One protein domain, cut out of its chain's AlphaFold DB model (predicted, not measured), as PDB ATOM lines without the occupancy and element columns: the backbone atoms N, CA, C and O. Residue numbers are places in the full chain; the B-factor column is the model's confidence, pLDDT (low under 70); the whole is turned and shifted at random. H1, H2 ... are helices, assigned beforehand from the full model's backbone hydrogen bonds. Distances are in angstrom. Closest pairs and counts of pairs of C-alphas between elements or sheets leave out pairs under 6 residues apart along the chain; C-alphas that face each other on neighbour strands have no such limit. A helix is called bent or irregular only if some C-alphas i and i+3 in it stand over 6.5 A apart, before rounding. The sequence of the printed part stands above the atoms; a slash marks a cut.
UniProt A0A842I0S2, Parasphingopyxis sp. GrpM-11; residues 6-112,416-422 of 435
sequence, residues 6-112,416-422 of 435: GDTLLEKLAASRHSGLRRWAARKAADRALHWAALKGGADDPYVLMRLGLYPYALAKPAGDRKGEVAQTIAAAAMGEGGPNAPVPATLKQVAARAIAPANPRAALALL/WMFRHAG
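AT A GLANCE: This is residues 6 to 112 and 416 to 422 of the 435 residues of a protein of Parasphingopyxis sp. GrpM-11 (UniProt A0A842I0S2). Three groups of helices follow one another along an elongated body: H1, H2 and H3 side by side in a triangle at one end, with short H9 packed on H3; H4, H5 and H6 in the middle; and the H7 and H8 hairpin at the other end. The printed part has 114 residues, with nine named helices, H1 to H9 in chain order, and no named strand; the class is all helix. It is compact, with a radius of gyration of the C-alphas of 13.9 A, and spans 41 by 26 by 25 A.

IN THESE COORDINATES: The longest helices are H2, residues 19 to 31, 18.3 A, and H6, residues 66 to 78, 18.4 A, which begins at C-alpha 66 (17.490, 51.302, 9.500). H1 is residues 6 to 14, from C-alpha 6 (16.264, 44.666, 36.700), H3 35 to 42, H4 46 to 51 and H5 55 to 59. H7, residues 90 to 100, 15.4 A, is irregular: C-alphas 91 and 94 are 7.4 A apart. H8 is residues 105 to 111 and H9 416 to 420.

HOW THE PARTS SIT: H3 and H4 are the hubs, touching four helices each. H2 and H3 form a hairpin, closest at C-alphas 26 and 38, 4.1 A. H1 and H2 form another, at a steep tilt of 38 degrees. H9 touches H3, with C-alphas 420 and 36 closest, 5.8 A. H3 and H4 touch only at the corner, 5.9 A between C-alphas 42 and 48. H4 touches H6 at a steep tilt of 54 degrees, closest at C-alphas 47 and 71, 5.0 A; H5 touches both. H6 touches H7 with residues 74 to 78 alone. H7 and H8 form a hairpin at 3 degrees. Every O i to N i+4 pair is within hydrogen-bond range in H2, H4, H5, H6, H8 and H9; H1 has 4 of 5, H3 2 of 4 and H7 5 of 7.

THE WHOLE: C-alphas 17 and 106, the farthest apart, are 43.3 A apart. Residues 113 to 415 are cut out, with 31.4 A between C-alphas 112 and 416. The link from H6 to H7 is long. Confidence is under 70 at residues 6 to 8 and 82 to 85.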
ATOM      1  N   GLY A   6      15.852  44.668  38.111       48.72
ATOM      2  CA  GLY A   6      16.264  44.666  36.700       48.72
ATOM      3  C   GLY A   6      15.274  45.349  35.749       48.72
ATOM      4  O   GLY A   6      15.701  46.033  34.817       48.72
ATOM      5  N   ASP A   7      13.974  45.218  36.015       62.00
ATOM      6  CA  ASP A   7      12.922  45.876  35.229       62.00
ATOM      7  C   ASP A   7      12.850  47.369  35.585       62.00
ATOM      8  O   ASP A   7      12.707  48.219  34.703       62.00
ATOM      9  N   THR A   8      13.143  47.718  36.846       69.94
ATOM     10  CA  THR A   8      13.196  49.122  37.280       69.94
ATOM     11  C   THR A   8      14.318  49.931  36.622       69.94
ATOM     12  O   THR A   8      14.178  51.144  36.478       69.94
ATOM     13  N   LEU A   9      15.427  49.310  36.193       81.06
ATOM     14  CA  LEU A   9      16.500  50.040  35.506       81.06
ATOM     15  C   LEU A   9      16.077  50.463  34.096       81.06
ATOM     16  O   LEU A   9      16.260  51.623  33.729       81.06
ATOM     17  N   LEU A  10      15.504  49.543  33.313       83.44
ATOM     18  CA  LEU A  10      15.020  49.861  31.968       83.44
ATOM     19  C   LEU A  10      13.894  50.893  32.019       83.44
ATOM     20  O   LEU A  10      13.893  51.810  31.207       83.44
ATOM     21  N   GLU A  11      13.002  50.806  33.007       76.75
ATOM     22  CA  GLU A  11      11.973  51.822  33.249       76.75
ATOM     23  C   GLU A  11      12.570  53.204  33.541       76.75
ATOM     24  O   GLU A  11      12.180  54.192  32.916       76.75
ATOM     25  N   LYS A  12      13.550  53.286  34.451       83.00
ATOM     26  CA  LYS A  12      14.232  54.549  34.781       83.00
ATOM     27  C   LYS A  12      14.944  55.140  33.565       83.00
ATOM     28  O   LYS A  12      14.854  56.340  33.320       83.00
ATOM     29  N   LEU A  13      15.625  54.306  32.778       85.81
ATOM     30  CA  LEU A  13      16.327  54.744  31.569       85.81
ATOM     31  C   LEU A  13      15.363  55.137  30.441       85.81
ATOM     32  O   LEU A  13      15.649  56.084  29.709       85.81
ATOM     33  N   ALA A  14      14.208  54.480  30.325       80.12
ATOM     34  CA  ALA A  14      13.150  54.854  29.386       80.12
ATOM     35  C   ALA A  14      12.504  56.212  29.728       80.12
ATOM     36  O   ALA A  14      11.949  56.862  28.849       80.12
ATOM     37  N   ALA A  15      12.635  56.687  30.970       80.56
ATOM     38  CA  ALA A  15      12.244  58.036  31.382       80.56
ATOM     39  C   ALA A  15      13.376  59.082  31.242       80.56
ATOM     40  O   ALA A  15      13.204  60.243  31.615       80.56
ATOM     41  N   SER A  16      14.548  58.696  30.720       85.50
ATOM     42  CA  SER A  16      15.701  59.593  30.602       85.50
ATOM     43  C   SER A  16      15.438  60.777  29.661       85.50
ATOM     44  O   SER A  16      14.808  60.649  28.604       85.50
ATOM     45  N   ARG A  17      16.007  61.940  30.007       86.06
ATOM     46  CA  ARG A  17      16.035  63.126  29.131       86.06
ATOM     47  C   ARG A  17      16.970  62.945  27.929       86.06
ATOM     48  O   ARG A  17      16.799  63.626  26.924       86.06
ATOM     49  N   HIS A  18      17.924  62.015  28.003       89.94
ATOM     50  CA  HIS A  18      18.842  61.732  26.904       89.94
ATOM     51  C   HIS A  18      18.169  60.830  25.860       89.94
ATOM     52  O   HIS A  18      17.990  59.629  26.076       89.94
ATOM     53  N   SER A  19      17.853  61.391  24.691       85.56
ATOM     54  CA  SER A  19      17.075  60.727  23.630       85.56
ATOM     55  C   SER A  19      17.661  59.382  23.176       85.56
ATOM     56  O   SER A  19      16.919  58.409  23.043       85.56
ATOM     57  N   GLY A  20      18.986  59.293  23.001       87.31
ATOM     58  CA  GLY A  20      19.674  58.052  22.616       87.31
ATOM     59  C   GLY A  20      19.535  56.919  23.642       87.31
ATOM     60  O   GLY A  20      19.110  55.817  23.294       87.31
ATOM     61  N   LEU A  21      19.831  57.198  24.919       89.75
ATOM     62  CA  LEU A  21      19.675  56.244  26.024       89.75
ATOM     63  C   LEU A  21      18.216  55.818  26.205       89.75
ATOM     64  O   LEU A  21      17.947  54.629  26.364       89.75
ATOM     65  N   ARG A  22      17.279  56.770  26.109       91.88
ATOM     66  CA  ARG A  22      15.839  56.500  26.174       91.88
ATOM     67  C   ARG A  22      15.396  55.524  25.088       91.88
ATOM     68  O   ARG A  22      14.782  54.505  25.399       91.88
ATOM     69  N   ARG A  23      15.748  55.797  23.824       91.25
ATOM     70  CA  ARG A  23      15.404  54.929  22.685       91.25
ATOM     71  C   ARG A  23      16.041  53.545  22.824       91.25
ATOM     72  O   ARG A  23      15.380  52.535  22.605       91.25
ATOM     73  N   TRP A  24      17.312  53.474  23.222       93.44
ATOM     74  CA  TRP A  24      17.989  52.196  23.462       93.44
ATOM     75  C   TRP A  24      17.291  51.366  24.550       93.44
ATOM     76  O   TRP A  24      17.028  50.180  24.336       93.44
ATOM     77  N   ALA A  25      16.941  51.989  25.680       93.94
ATOM     78  CA  ALA A  25      16.262  51.322  26.786       93.94
ATOM     79  C   ALA A  25      14.868  50.831  26.377       93.94
ATOM     80  O   ALA A  25      14.522  49.688  26.668       93.94
ATOM     81  N   ALA A  26      14.116  51.643  25.628       94.56
ATOM     82  CA  ALA A  26      12.811  51.272  25.090       94.56
ATOM     83  C   ALA A  26      12.889  50.039  24.177       94.56
ATOM     84  O   ALA A  26      12.137  49.081  24.358       94.56
ATOM     85  N   ARG A  27      13.857  50.002  23.251       95.12
ATOM     86  CA  ARG A  27      14.088  48.838  22.377       95.12
ATOM     87  C   ARG A  27      14.471  47.589  23.179       95.12
ATOM     88  O   ARG A  27      13.952  46.513  22.905       95.12
ATOM     89  N   LYS A  28      15.314  47.722  24.210       94.50
ATOM     90  CA  LYS A  28      15.663  46.606  25.112       94.50
ATOM     91  C   LYS A  28      14.487  46.122  25.959       94.50
ATOM     92  O   LYS A  28      14.364  44.920  26.183       94.50
ATOM     93  N   ALA A  29      13.623  47.023  26.413       92.94
ATOM     94  CA  ALA A  29      12.392  46.670  27.110       92.94
ATOM     95  C   ALA A  29      11.416  45.932  26.181       92.94
ATOM     96  O   ALA A  29      10.864  44.904  26.573       92.94
ATOM     97  N   ALA A  30      11.279  46.382  24.928       93.94
ATOM     98  CA  ALA A  30      10.485  45.701  23.908       93.94
ATOM     99  C   ALA A  30      11.036  44.298  23.609       93.94
ATOM    100  O   ALA A  30      10.269  43.341  23.516       93.94
ATOM    101  N   ASP A  31      12.366  44.143  23.564       93.19
ATOM    102  CA  ASP A  31      13.005  42.836  23.388       93.19
ATOM    103  C   ASP A  31      12.651  41.841  24.509       93.19
ATOM    104  O   ASP A  31      12.617  40.634  24.276       93.19
ATOM    105  N   ARG A  32      12.357  42.354  25.712       90.12
ATOM    106  CA  ARG A  32      11.938  41.602  26.908       90.12
ATOM    107  C   ARG A  32      10.415  41.561  27.100       90.12
ATOM    108  O   ARG A  32       9.933  41.116  28.146       90.12
ATOM    109  N   ALA A  33       9.651  42.049  26.119       87.88
ATOM    110  CA  ALA A  33       8.196  42.184  26.166       87.88
ATOM    111  C   ALA A  33       7.678  42.970  27.394       87.88
ATOM    112  O   ALA A  33       6.600  42.680  27.909       87.88
ATOM    113  N   LEU A  34       8.456  43.926  27.913       89.12
ATOM    114  CA  LEU A  34       8.056  44.825  29.001       89.12
ATOM    115  C   LEU A  34       7.324  46.026  28.393       89.12
ATOM    116  O   LEU A  34       7.925  47.080  28.185       89.12
ATOM    117  N   HIS A  35       6.052  45.849  28.031       90.19
ATOM    118  CA  HIS A  35       5.319  46.829  27.220       90.19
ATOM    119  C   HIS A  35       5.241  48.215  27.887       90.19
ATOM    120  O   HIS A  35       5.528  49.212  27.228       90.19
ATOM    121  N   TRP A  36       4.976  48.289  29.198       89.50
ATOM    122  CA  TRP A  36       4.894  49.554  29.941       89.50
ATOM    123  C   TRP A  36       6.216  50.337  29.925       89.50
ATOM    124  O   TRP A  36       6.225  51.557  29.771       89.50
ATOM    125  N   ALA A  37       7.352  49.645  30.046       88.94
ATOM    126  CA  ALA A  37       8.680  50.254  29.999       88.94
ATOM    127  C   ALA A  37       9.088  50.617  28.563       88.94
ATOM    128  O   ALA A  37       9.695  51.662  28.328       88.94
ATOM    129  N   ALA A  38       8.735  49.767  27.597       94.12
ATOM    130  CA  ALA A  38       9.033  49.967  26.188       94.12
ATOM    131  C   ALA A  38       8.315  51.200  25.624       94.12
ATOM    132  O   ALA A  38       8.941  52.031  24.966       94.12
ATOM    133  N   LEU A  39       7.026  51.358  25.923       94.69
ATOM    134  CA  LEU A  39       6.218  52.445  25.375       94.69
ATOM    135  C   LEU A  39       6.577  53.812  25.969       94.69
ATOM    136  O   LEU A  39       6.645  54.779  25.214       94.69
ATOM    137  N   LYS A  40       6.936  53.908  27.260       88.94
ATOM    138  CA  LYS A  40       7.357  55.181  27.891       88.94
ATOM    139  C   LYS A  40       8.476  55.913  27.141       88.94
ATOM    140  O   LYS A  40       8.499  57.140  27.124       88.94
ATOM    141  N   GLY A  41       9.399  55.172  26.524       84.75
ATOM    142  CA  GLY A  41      10.511  55.736  25.754       84.75
ATOM    143  C   GLY A  41      10.442  55.503  24.242       84.75
ATOM    144  O   GLY A  41      11.320  55.988  23.527       84.75
ATOM    145  N   GLY A  42       9.448  54.747  23.766       93.56
ATOM    146  CA  GLY A  42       9.418  54.179  22.416       93.56
ATOM    147  C   GLY A  42       8.035  54.097  21.775       93.56
ATOM    148  O   GLY A  42       7.879  53.363  20.807       93.56
ATOM    149  N   ALA A  43       7.042  54.836  22.279       94.75
ATOM    150  CA  ALA A  43       5.690  54.871  21.710       94.75
ATOM    151  C   ALA A  43       5.637  55.311  20.231       94.75
ATOM    152  O   ALA A  43       4.715  54.928  19.517       94.75
ATOM    153  N   ASP A  44       6.633  56.073  19.767       93.69
ATOM    154  CA  ASP A  44       6.773  56.509  18.370       93.69
ATOM    155  C   ASP A  44       7.871  55.752  17.598       93.69
ATOM    156  O   ASP A  44       8.211  56.141  16.485       93.69
ATOM    157  N   ASP A  45       8.465  54.697  18.171       96.06
ATOM    158  CA  ASP A  45       9.534  53.916  17.531       96.06
ATOM    159  C   ASP A  45       8.945  52.672  16.834       96.06
ATOM    160  O   ASP A  45       8.482  51.754  17.526       96.06
ATOM    161  N   PRO A  46       8.994  52.574  15.489       96.31
ATOM    162  CA  PRO A  46       8.436  51.433  14.759       96.31
ATOM    163  C   PRO A  46       8.999  50.083  15.205       96.31
ATOM    164  O   PRO A  46       8.280  49.086  15.211       96.31
ATOM    165  N   TYR A  47      10.268  50.035  15.636       96.56
ATOM    166  CA  TYR A  47      10.859  48.803  16.156       96.56
ATOM    167  C   TYR A  47      10.175  48.356  17.447       96.56
ATOM    168  O   TYR A  47       9.889  47.171  17.615       96.56
ATOM    169  N   VAL A  48       9.900  49.292  18.357       97.06
ATOM    170  CA  VAL A  48       9.223  48.993  19.622       97.06
ATOM    171  C   VAL A  48       7.805  48.504  19.351       97.06
ATOM    172  O   VAL A  48       7.427  47.447  19.852       97.06
ATOM    173  N   LEU A  49       7.055  49.211  18.506       97.06
ATOM    174  CA  LEU A  49       5.680  48.848  18.161       97.06
ATOM    175  C   LEU A  49       5.603  47.473  17.477       97.06
ATOM    176  O   LEU A  49       4.802  46.635  17.888       97.06
ATOM    177  N   MET A  50       6.492  47.179  16.520       95.94
ATOM    178  CA  MET A  50       6.579  45.858  15.880       95.94
ATOM    179  C   MET A  50       6.905  44.755  16.891       95.94
ATOM    180  O   MET A  50       6.242  43.720  16.904       95.94
ATOM    181  N   ARG A  51       7.872  44.974  17.793       96.12
ATOM    182  CA  ARG A  51       8.238  43.983  18.821       96.12
ATOM    183  C   ARG A  51       7.120  43.707  19.821       96.12
ATOM    184  O   ARG A  51       7.061  42.605  20.359       96.12
ATOM    185  N   LEU A  52       6.238  44.677  20.051       94.88
ATOM    186  CA  LEU A  52       5.029  44.508  20.858       94.88
ATOM    187  C   LEU A  52       3.853  43.922  20.059       94.88
ATOM    188  O   LEU A  52       2.797  43.676  20.637       94.88
ATOM    189  N   GLY A  53       4.027  43.650  18.763       93.94
ATOM    190  CA  GLY A  53       2.979  43.139  17.882       93.94
ATOM    191  C   GLY A  53       1.887  44.168  17.591       93.94
ATOM    192  O   GLY A  53       0.732  43.790  17.446       93.94
ATOM    193  N   LEU A  54       2.229  45.459  17.561       94.88
ATOM    194  CA  LEU A  54       1.349  46.574  17.204       94.88
ATOM    195  C   LEU A  54       1.626  47.002  15.752       94.88
ATOM    196  O   LEU A  54       2.029  48.136  15.493       94.88
ATOM    197  N   TYR A  55       1.468  46.075  14.800       94.12
ATOM    198  CA  TYR A  55       1.921  46.259  13.413       94.12
ATOM    199  C   TYR A  55       1.285  47.453  12.685       94.12
ATOM    200  O   TYR A  55       2.054  48.232  12.122       94.12
ATOM    201  N   PRO A  56      -0.043  47.699  12.762       93.44
ATOM    202  CA  PRO A  56      -0.635  48.884  12.131       93.44
ATOM    203  C   PRO A  56      -0.000  50.189  12.634       93.44
ATOM    204  O   PRO A  56       0.290  51.103  11.867       93.44
ATOM    205  N   TYR A  57       0.295  50.253  13.934       94.94
ATOM    206  CA  TYR A  57       0.925  51.412  14.563       94.94
ATOM    207  C   TYR A  57       2.394  51.557  14.166       94.94
ATOM    208  O   TYR A  57       2.863  52.679  14.001       94.94
ATOM    209  N   ALA A  58       3.121  50.450  13.988       95.12
ATOM    210  CA  ALA A  58       4.499  50.482  13.503       95.12
ATOM    211  C   ALA A  58       4.585  51.060  12.079       95.12
ATOM    212  O   ALA A  58       5.476  51.862  11.803       95.12
ATOM    213  N   LEU A  59       3.643  50.699  11.200       93.56
ATOM    214  CA  LEU A  59       3.562  51.219   9.831       93.56
ATOM    215  C   LEU A  59       3.279  52.726   9.793       93.56
ATOM    216  O   LEU A  59       3.864  53.439   8.984       93.56
ATOM    217  N   ALA A  60       2.457  53.227  10.715       93.62
ATOM    218  CA  ALA A  60       2.055  54.632  10.766       93.62
ATOM    219  C   ALA A  60       3.123  55.603  11.312       93.62
ATOM    220  O   ALA A  60       2.916  56.819  11.291       93.62
ATOM    221  N   LYS A  61       4.244  55.105  11.850       94.31
ATOM    222  CA  LYS A  61       5.300  55.935  12.454       94.31
ATOM    223  C   LYS A  61       6.502  56.072  11.519       94.31
ATOM    224  O   LYS A  61       6.862  55.104  10.862       94.31
ATOM    225  N   PRO A  62       7.175  57.235  11.465       92.44
ATOM    226  CA  PRO A  62       8.362  57.395  10.628       92.44
ATOM    227  C   PRO A  62       9.501  56.480  11.106       92.44
ATOM    228  O   PRO A  62       9.803  56.434  12.298       92.44
ATOM    229  N   ALA A  63      10.168  55.791  10.172       89.75
ATOM    230  CA  ALA A  63      11.250  54.846  10.465       89.75
ATOM    231  C   ALA A  63      12.381  55.460  11.305       89.75
ATOM    232  O   ALA A  63      12.813  54.893  12.310       89.75
ATOM    233  N   GLY A  64      12.875  56.621  10.868       88.12
ATOM    234  CA  GLY A  64      13.932  57.398  11.519       88.12
ATOM    235  C   GLY A  64      15.324  56.748  11.560       88.12
ATOM    236  O   GLY A  64      16.296  57.451  11.817       88.12
ATOM    237  N   ASP A  65      15.443  55.435  11.344       92.44
ATOM    238  CA  ASP A  65      16.688  54.683  11.187       92.44
ATOM    239  C   ASP A  65      16.443  53.323  10.498       92.44
ATOM    240  O   ASP A  65      15.309  52.861  10.356       92.44
ATOM    241  N   ARG A  66      17.532  52.629  10.139       92.19
ATOM    242  CA  ARG A  66      17.490  51.302   9.500       92.19
ATOM    243  C   ARG A  66      16.731  50.243  10.315       92.19
ATOM    244  O   ARG A  66      16.178  49.308   9.743       92.19
ATOM    245  N   LYS A  67      16.717  50.330  11.654       92.44
ATOM    246  CA  LYS A  67      15.960  49.366  12.479       92.44
ATOM    247  C   LYS A  67      14.459  49.617  12.372       92.44
ATOM    248  O   LYS A  67      13.708  48.646  12.356       92.44
ATOM    249  N   GLY A  68      14.044  50.879  12.288       94.31
ATOM    250  CA  GLY A  68      12.668  51.267  11.998       94.31
ATOM    251  C   GLY A  68      12.209  50.771  10.625       94.31
ATOM    252  O   GLY A  68      11.153  50.157  10.540       94.31
ATOM    253  N   GLU A  69      13.034  50.923   9.586       94.06
ATOM    254  CA  GLU A  69      12.721  50.461   8.216       94.06
ATOM    255  C   GLU A  69      12.517  48.939   8.153       94.06
ATOM    256  O   GLU A  69      11.542  48.440   7.585       94.06
ATOM    257  N   VAL A  70      13.412  48.179   8.796       94.19
ATOM    258  CA  VAL A  70      13.272  46.720   8.926       94.19
ATOM    259  C   VAL A  70      12.002  46.363   9.701       94.19
ATOM    260  O   VAL A  70      11.298  45.427   9.331       94.19
ATOM    261  N   ALA A  71      11.689  47.093  10.772       94.88
ATOM    262  CA  ALA A  71      10.497  46.835  11.572       94.88
ATOM    263  C   ALA A  71       9.198  47.095  10.800       94.88
ATOM    264  O   ALA A  71       8.280  46.285  10.896       94.88
ATOM    265  N   GLN A  72       9.133  48.166  10.007       94.00
ATOM    266  CA  GLN A  72       8.000  48.440   9.122       94.00
ATOM    267  C   GLN A  72       7.865  47.378   8.035       94.00
ATOM    268  O   GLN A  72       6.765  46.918   7.770       94.00
ATOM    269  N   THR A  73       8.983  46.918   7.474       93.38
ATOM    270  CA  THR A  73       8.996  45.829   6.487       93.38
ATOM    271  C   THR A  73       8.408  44.533   7.067       93.38
ATOM    272  O   THR A  73       7.609  43.864   6.419       93.38
ATOM    273  N   ILE A  74       8.771  44.184   8.307       94.69
ATOM    274  CA  ILE A  74       8.202  43.026   9.015       94.69
ATOM    275  C   ILE A  74       6.716  43.251   9.317       94.69
ATOM    276  O   ILE A  74       5.916  42.336   9.139       94.69
ATOM    277  N   ALA A  75       6.345  44.451   9.773       93.88
ATOM    278  CA  ALA A  75       4.963  44.800  10.083       93.88
ATOM    279  C   ALA A  75       4.057  44.732   8.842       93.88
ATOM    280  O   ALA A  75       2.972  44.174   8.938       93.88
ATOM    281  N   ALA A  76       4.519  45.219   7.687       92.12
ATOM    282  CA  ALA A  76       3.802  45.158   6.414       92.12
ATOM    283  C   ALA A  76       3.530  43.701   6.020       92.12
ATOM    284  O   ALA A  76       2.379  43.300   5.864       92.12
ATOM    285  N   ALA A  77       4.575  42.868   6.003       92.00
ATOM    286  CA  ALA A  77       4.441  41.451   5.679       92.00
ATOM    287  C   ALA A  77       3.533  40.694   6.673       92.00
ATOM    288  O   ALA A  77       2.774  39.815   6.271       92.00
ATOM    289  N   ALA A  78       3.562  41.049   7.965       91.25
ATOM    290  CA  ALA A  78       2.661  40.489   8.978       91.25
ATOM    291  C   ALA A  78       1.190  40.903   8.780       91.25
ATOM    292  O   ALA A  78       0.290  40.172   9.186       91.25
ATOM    293  N   MET A  79       0.949  42.052   8.147       89.44
ATOM    294  CA  MET A  79      -0.379  42.535   7.757       89.44
ATOM    295  C   MET A  79      -0.811  42.040   6.363       89.44
ATOM    296  O   MET A  79      -1.876  42.419   5.889       89.44
ATOM    297  N   GLY A  80      -0.011  41.186   5.709       87.06
ATOM    298  CA  GLY A  80      -0.291  40.659   4.368       87.06
ATOM    299  C   GLY A  80       0.169  41.560   3.216       87.06
ATOM    300  O   GLY A  80      -0.072  41.239   2.052       87.06
ATOM    301  N   GLU A  81       0.867  42.660   3.502       84.94
ATOM    302  CA  GLU A  81       1.411  43.573   2.496       84.94
ATOM    303  C   GLU A  81       2.789  43.092   2.012       84.94
ATOM    304  O   GLU A  81       3.837  43.494   2.520       84.94
ATOM    305  N   GLY A  82       2.785  42.219   1.001       69.25
ATOM    306  CA  GLY A  82       4.000  41.753   0.328       69.25
ATOM    307  C   GLY A  82       4.950  40.923   1.205       69.25
ATOM    308  O   GLY A  82       4.639  40.511   2.321       69.25
ATOM    309  N   GLY A  83       6.126  40.613   0.654       66.06
ATOM    310  CA  GLY A  83       7.231  40.002   1.399       66.06
ATOM    311  C   GLY A  83       8.176  41.065   1.966       66.06
ATOM    312  O   GLY A  83       8.067  42.239   1.611       66.06
ATOM    313  N   PRO A  84       9.139  40.692   2.825       65.56
ATOM    314  CA  PRO A  84      10.096  41.661   3.327       65.56
ATOM    315  C   PRO A  84      10.980  42.197   2.186       65.56
ATOM    316  O   PRO A  84      11.916  41.532   1.753       65.56
ATOM    317  N   ASN A  85      10.696  43.417   1.715       62.34
ATOM    318  CA  ASN A  85      11.453  44.094   0.650       62.34
ATOM    319  C   ASN A  85      12.902  44.426   1.057       62.34
ATOM    320  O   ASN A  85      13.761  44.633   0.202       62.34
ATOM    321  N   ALA A  86      13.183  44.472   2.364       70.94
ATOM    322  CA  ALA A  86      14.504  44.713   2.929       70.94
ATOM    323  C   ALA A  86      15.066  43.449   3.614       70.94
ATOM    324  O   ALA A  86      14.312  42.714   4.259       70.94
ATOM    325  N   PRO A  87      16.395  43.214   3.569       85.00
ATOM    326  CA  PRO A  87      17.017  42.092   4.265       85.00
ATOM    327  C   PRO A  87      16.737  42.115   5.774       85.00
ATOM    328  O   PRO A  87      17.136  43.046   6.481       85.00
ATOM    329  N   VAL A  88      16.099  41.058   6.282       90.81
ATOM    330  CA  VAL A  88      15.833  40.888   7.715       90.81
ATOM    331  C   VAL A  88      17.119  40.434   8.429       90.81
ATOM    332  O   VAL A  88      17.678  39.391   8.073       90.81
ATOM    333  N   PRO A  89      17.603  41.166   9.453       91.75
ATOM    334  CA  PRO A  89      18.764  40.762  10.242       91.75
ATOM    335  C   PRO A  89      18.574  39.383  10.877       91.75
ATOM    336  O   PRO A  89      17.485  39.067  11.352       91.75
ATOM    337  N   ALA A  90      19.650  38.593  10.976       91.12
ATOM    338  CA  ALA A  90      19.601  37.233  11.522       91.12
ATOM    339  C   ALA A  90      18.919  37.159  12.901       91.12
ATOM    340  O   ALA A  90      18.077  36.298  13.132       91.12
ATOM    341  N   THR A  91      19.189  38.132  13.775       90.19
ATOM    342  CA  THR A  91      18.603  38.225  15.124       90.19
ATOM    343  C   THR A  91      17.088  38.457  15.143       90.19
ATOM    344  O   THR A  91      16.473  38.341  16.197       90.19
ATOM    345  N   LEU A  92      16.486  38.846  14.015       91.69
ATOM    346  CA  LEU A  92      15.050  39.104  13.880       91.69
ATOM    347  C   LEU A  92      14.340  38.081  12.994       91.69
ATOM    348  O   LEU A  92      13.116  38.099  12.960       91.69
ATOM    349  N   LYS A  93      15.059  37.177  12.316       93.31
ATOM    350  CA  LYS A  93      14.467  36.211  11.378       93.31
ATOM    351  C   LYS A  93      13.358  35.371  12.006       93.31
ATOM    352  O   LYS A  93      12.274  35.295  11.447       93.31
ATOM    353  N   GLN A  94      13.582  34.825  13.202       92.50
ATOM    354  CA  GLN A  94      12.560  34.045  13.912       92.50
ATOM    355  C   GLN A  94      11.351  34.897  14.334       92.50
ATOM    356  O   GLN A  94      10.213  34.444  14.243       92.50
ATOM    357  N   VAL A  95      11.580  36.140  14.775       92.62
ATOM    358  CA  VAL A  95      10.501  37.073  15.143       92.62
ATOM    359  C   VAL A  95       9.668  37.433  13.913       92.62
ATOM    360  O   VAL A  95       8.445  37.378  13.969       92.62
ATOM    361  N   ALA A  96      10.331  37.747  12.800       94.38
ATOM    362  CA  ALA A  96       9.693  38.064  11.532       94.38
ATOM    363  C   ALA A  96       8.908  36.868  10.986       94.38
ATOM    364  O   ALA A  96       7.737  37.018  10.664       94.38
ATOM    365  N   ALA A  97       9.507  35.674  10.961       94.75
ATOM    366  CA  ALA A  97       8.837  34.462  10.504       94.75
ATOM    367  C   ALA A  97       7.554  34.194  11.302       94.75
ATOM    368  O   ALA A  97       6.499  34.014  10.707       94.75
ATOM    369  N   ARG A  98       7.598  34.274  12.640       92.69
ATOM    370  CA  ARG A  98       6.403  34.106  13.488       92.69
ATOM    371  C   ARG A  98       5.336  35.177  13.257       92.69
ATOM    372  O   ARG A  98       4.152  34.885  13.364       92.69
ATOM    373  N   ALA A  99       5.742  36.416  12.983       92.44
ATOM    374  CA  ALA A  99       4.814  37.505  12.691       92.44
ATOM    375  C   ALA A  99       4.122  37.326  11.330       92.44
ATOM    376  O   ALA A  99       2.940  37.623  11.209       92.44
ATOM    377  N   ILE A 100       4.863  36.834  10.336       93.75
ATOM    378  CA  ILE A 100       4.439  36.728   8.935       93.75
ATOM    379  C   ILE A 100       3.675  35.432   8.664       93.75
ATOM    380  O   ILE A 100       2.774  35.433   7.831       93.75
ATOM    381  N   ALA A 101       3.993  34.339   9.364       94.38
ATOM    382  CA  ALA A 101       3.457  33.009   9.076       94.38
ATOM    383  C   ALA A 101       1.925  32.938   8.935       94.38
ATOM    384  O   ALA A 101       1.484  32.277   7.999       94.38
ATOM    385  N   PRO A 102       1.107  33.628   9.761       91.31
ATOM    386  CA  PRO A 102      -0.348  33.585   9.606       91.31
ATOM    387  C   PRO A 102      -0.851  34.188   8.286       91.31
ATOM    388  O   PRO A 102      -1.861  33.740   7.761       91.31
ATOM    389  N   ALA A 103      -0.154  35.194   7.750       90.44
ATOM    390  CA  ALA A 103      -0.516  35.848   6.493       90.44
ATOM    391  C   ALA A 103       0.171  35.199   5.279       90.44
ATOM    392  O   ALA A 103      -0.391  35.146   4.188       90.44
ATOM    393  N   ASN A 104       1.409  34.726   5.449       92.38
ATOM    394  CA  ASN A 104       2.218  34.155   4.378       92.38
ATOM    395  C   ASN A 104       3.207  33.104   4.926       92.38
ATOM    396  O   ASN A 104       4.386  33.411   5.157       92.38
ATOM    397  N   PRO A 105       2.768  31.844   5.115       94.62
ATOM    398  CA  PRO A 105       3.617  30.783   5.662       94.62
ATOM    399  C   PRO A 105       4.822  30.467   4.763       94.62
ATOM    400  O   PRO A 105       5.890  30.118   5.263       94.62
ATOM    401  N   ARG A 106       4.710  30.677   3.444       94.69
ATOM    402  CA  ARG A 106       5.822  30.501   2.497       94.69
ATOM    403  C   ARG A 106       6.945  31.512   2.736       94.69
ATOM    404  O   ARG A 106       8.116  31.137   2.777       94.69
ATOM    405  N   ALA A 107       6.602  32.789   2.902       93.75
ATOM    406  CA  ALA A 107       7.579  33.833   3.204       93.75
ATOM    407  C   ALA A 107       8.203  33.633   4.593       93.75
ATOM    408  O   ALA A 107       9.404  33.840   4.760       93.75
ATOM    409  N   ALA A 108       7.411  33.186   5.572       95.19
ATOM    410  CA  ALA A 108       7.926  32.824   6.886       95.19
ATOM    411  C   ALA A 108       8.942  31.675   6.807       95.19
ATOM    412  O   ALA A 108      10.038  31.816   7.348       95.19
ATOM    413  N   LEU A 109       8.634  30.599   6.073       95.94
ATOM    414  CA  LEU A 109       9.541  29.465   5.863       95.94
ATOM    415  C   LEU A 109      10.883  29.905   5.262       95.94
ATOM    416  O   LEU A 109      11.934  29.507   5.756       95.94
ATOM    417  N   ALA A 110      10.864  30.788   4.260       94.56
ATOM    418  CA  ALA A 110      12.081  31.312   3.632       94.56
ATOM    419  C   ALA A 110      12.958  32.165   4.575       94.56
ATOM    420  O   ALA A 110      14.154  32.339   4.333       94.56
ATOM    421  N   LEU A 111      12.378  32.722   5.647       94.31
ATOM    422  CA  LEU A 111      13.106  33.495   6.654       94.31
ATOM    423  C   LEU A 111      13.699  32.628   7.762       94.31
ATOM    424  O   LEU A 111      14.651  33.072   8.411       94.31
ATOM    425  N   LEU A 112      13.134  31.449   8.022       94.69
ATOM    426  CA  LEU A 112      13.543  30.617   9.145       94.69
ATOM    427  C   LEU A 112      15.001  30.149   8.991       94.69
ATOM    428  O   LEU A 112      15.440  29.807   7.892       94.69
ATOM    429  N   TRP A 416      -4.922  49.230  25.975       94.88
ATOM    430  CA  TRP A 416      -4.508  48.846  27.325       94.88
ATOM    431  C   TRP A 416      -2.992  48.933  27.524       94.88
ATOM    432  O   TRP A 416      -2.545  49.386  28.579       94.88
ATOM    433  N   MET A 417      -2.174  48.607  26.511       95.56
ATOM    434  CA  MET A 417      -0.713  48.723  26.622       95.56
ATOM    435  C   MET A 417      -0.267  50.172  26.854       95.56
ATOM    436  O   MET A 417       0.639  50.417  27.657       95.56
ATOM    437  N   PHE A 418      -0.882  51.135  26.160       95.56
ATOM    438  CA  PHE A 418      -0.578  52.554  26.336       95.56
ATOM    439  C   PHE A 418      -1.104  53.073  27.678       95.56
ATOM    440  O   PHE A 418      -0.350  53.756  28.378       95.56
ATOM    441  N   ARG A 419      -2.317  52.681  28.104       94.19
ATOM    442  CA  ARG A 419      -2.841  53.024  29.441       94.19
ATOM    443  C   ARG A 419      -1.931  52.520  30.557       94.19
ATOM    444  O   ARG A 419      -1.560  53.298  31.433       94.19
ATOM    445  N   HIS A 420      -1.499  51.259  30.501       91.44
ATOM    446  CA  HIS A 420      -0.558  50.674  31.470       91.44
ATOM    447  C   HIS A 420       0.800  51.395  31.470       91.44
ATOM    448  O   HIS A 420       1.449  51.526  32.510       91.44
ATOM    449  N   ALA A 421       1.231  51.926  30.322       90.62
ATOM    450  CA  ALA A 421       2.430  52.755  30.218       90.62
ATOM    451  C   ALA A 421       2.250  54.192  30.761       90.62
ATOM    452  O   ALA A 421       3.244  54.915  30.880       90.62
ATOM    453  N   GLY A 422       1.027  54.608  31.111       91.06
ATOM    454  CA  GLY A 422       0.691  55.977  31.515       91.06
ATOM    455  C   GLY A 422       0.613  56.953  30.339       91.06
ATOM    456  O   GLY A 422       0.907  58.136  30.502       91.06
TER     457      GLY A 422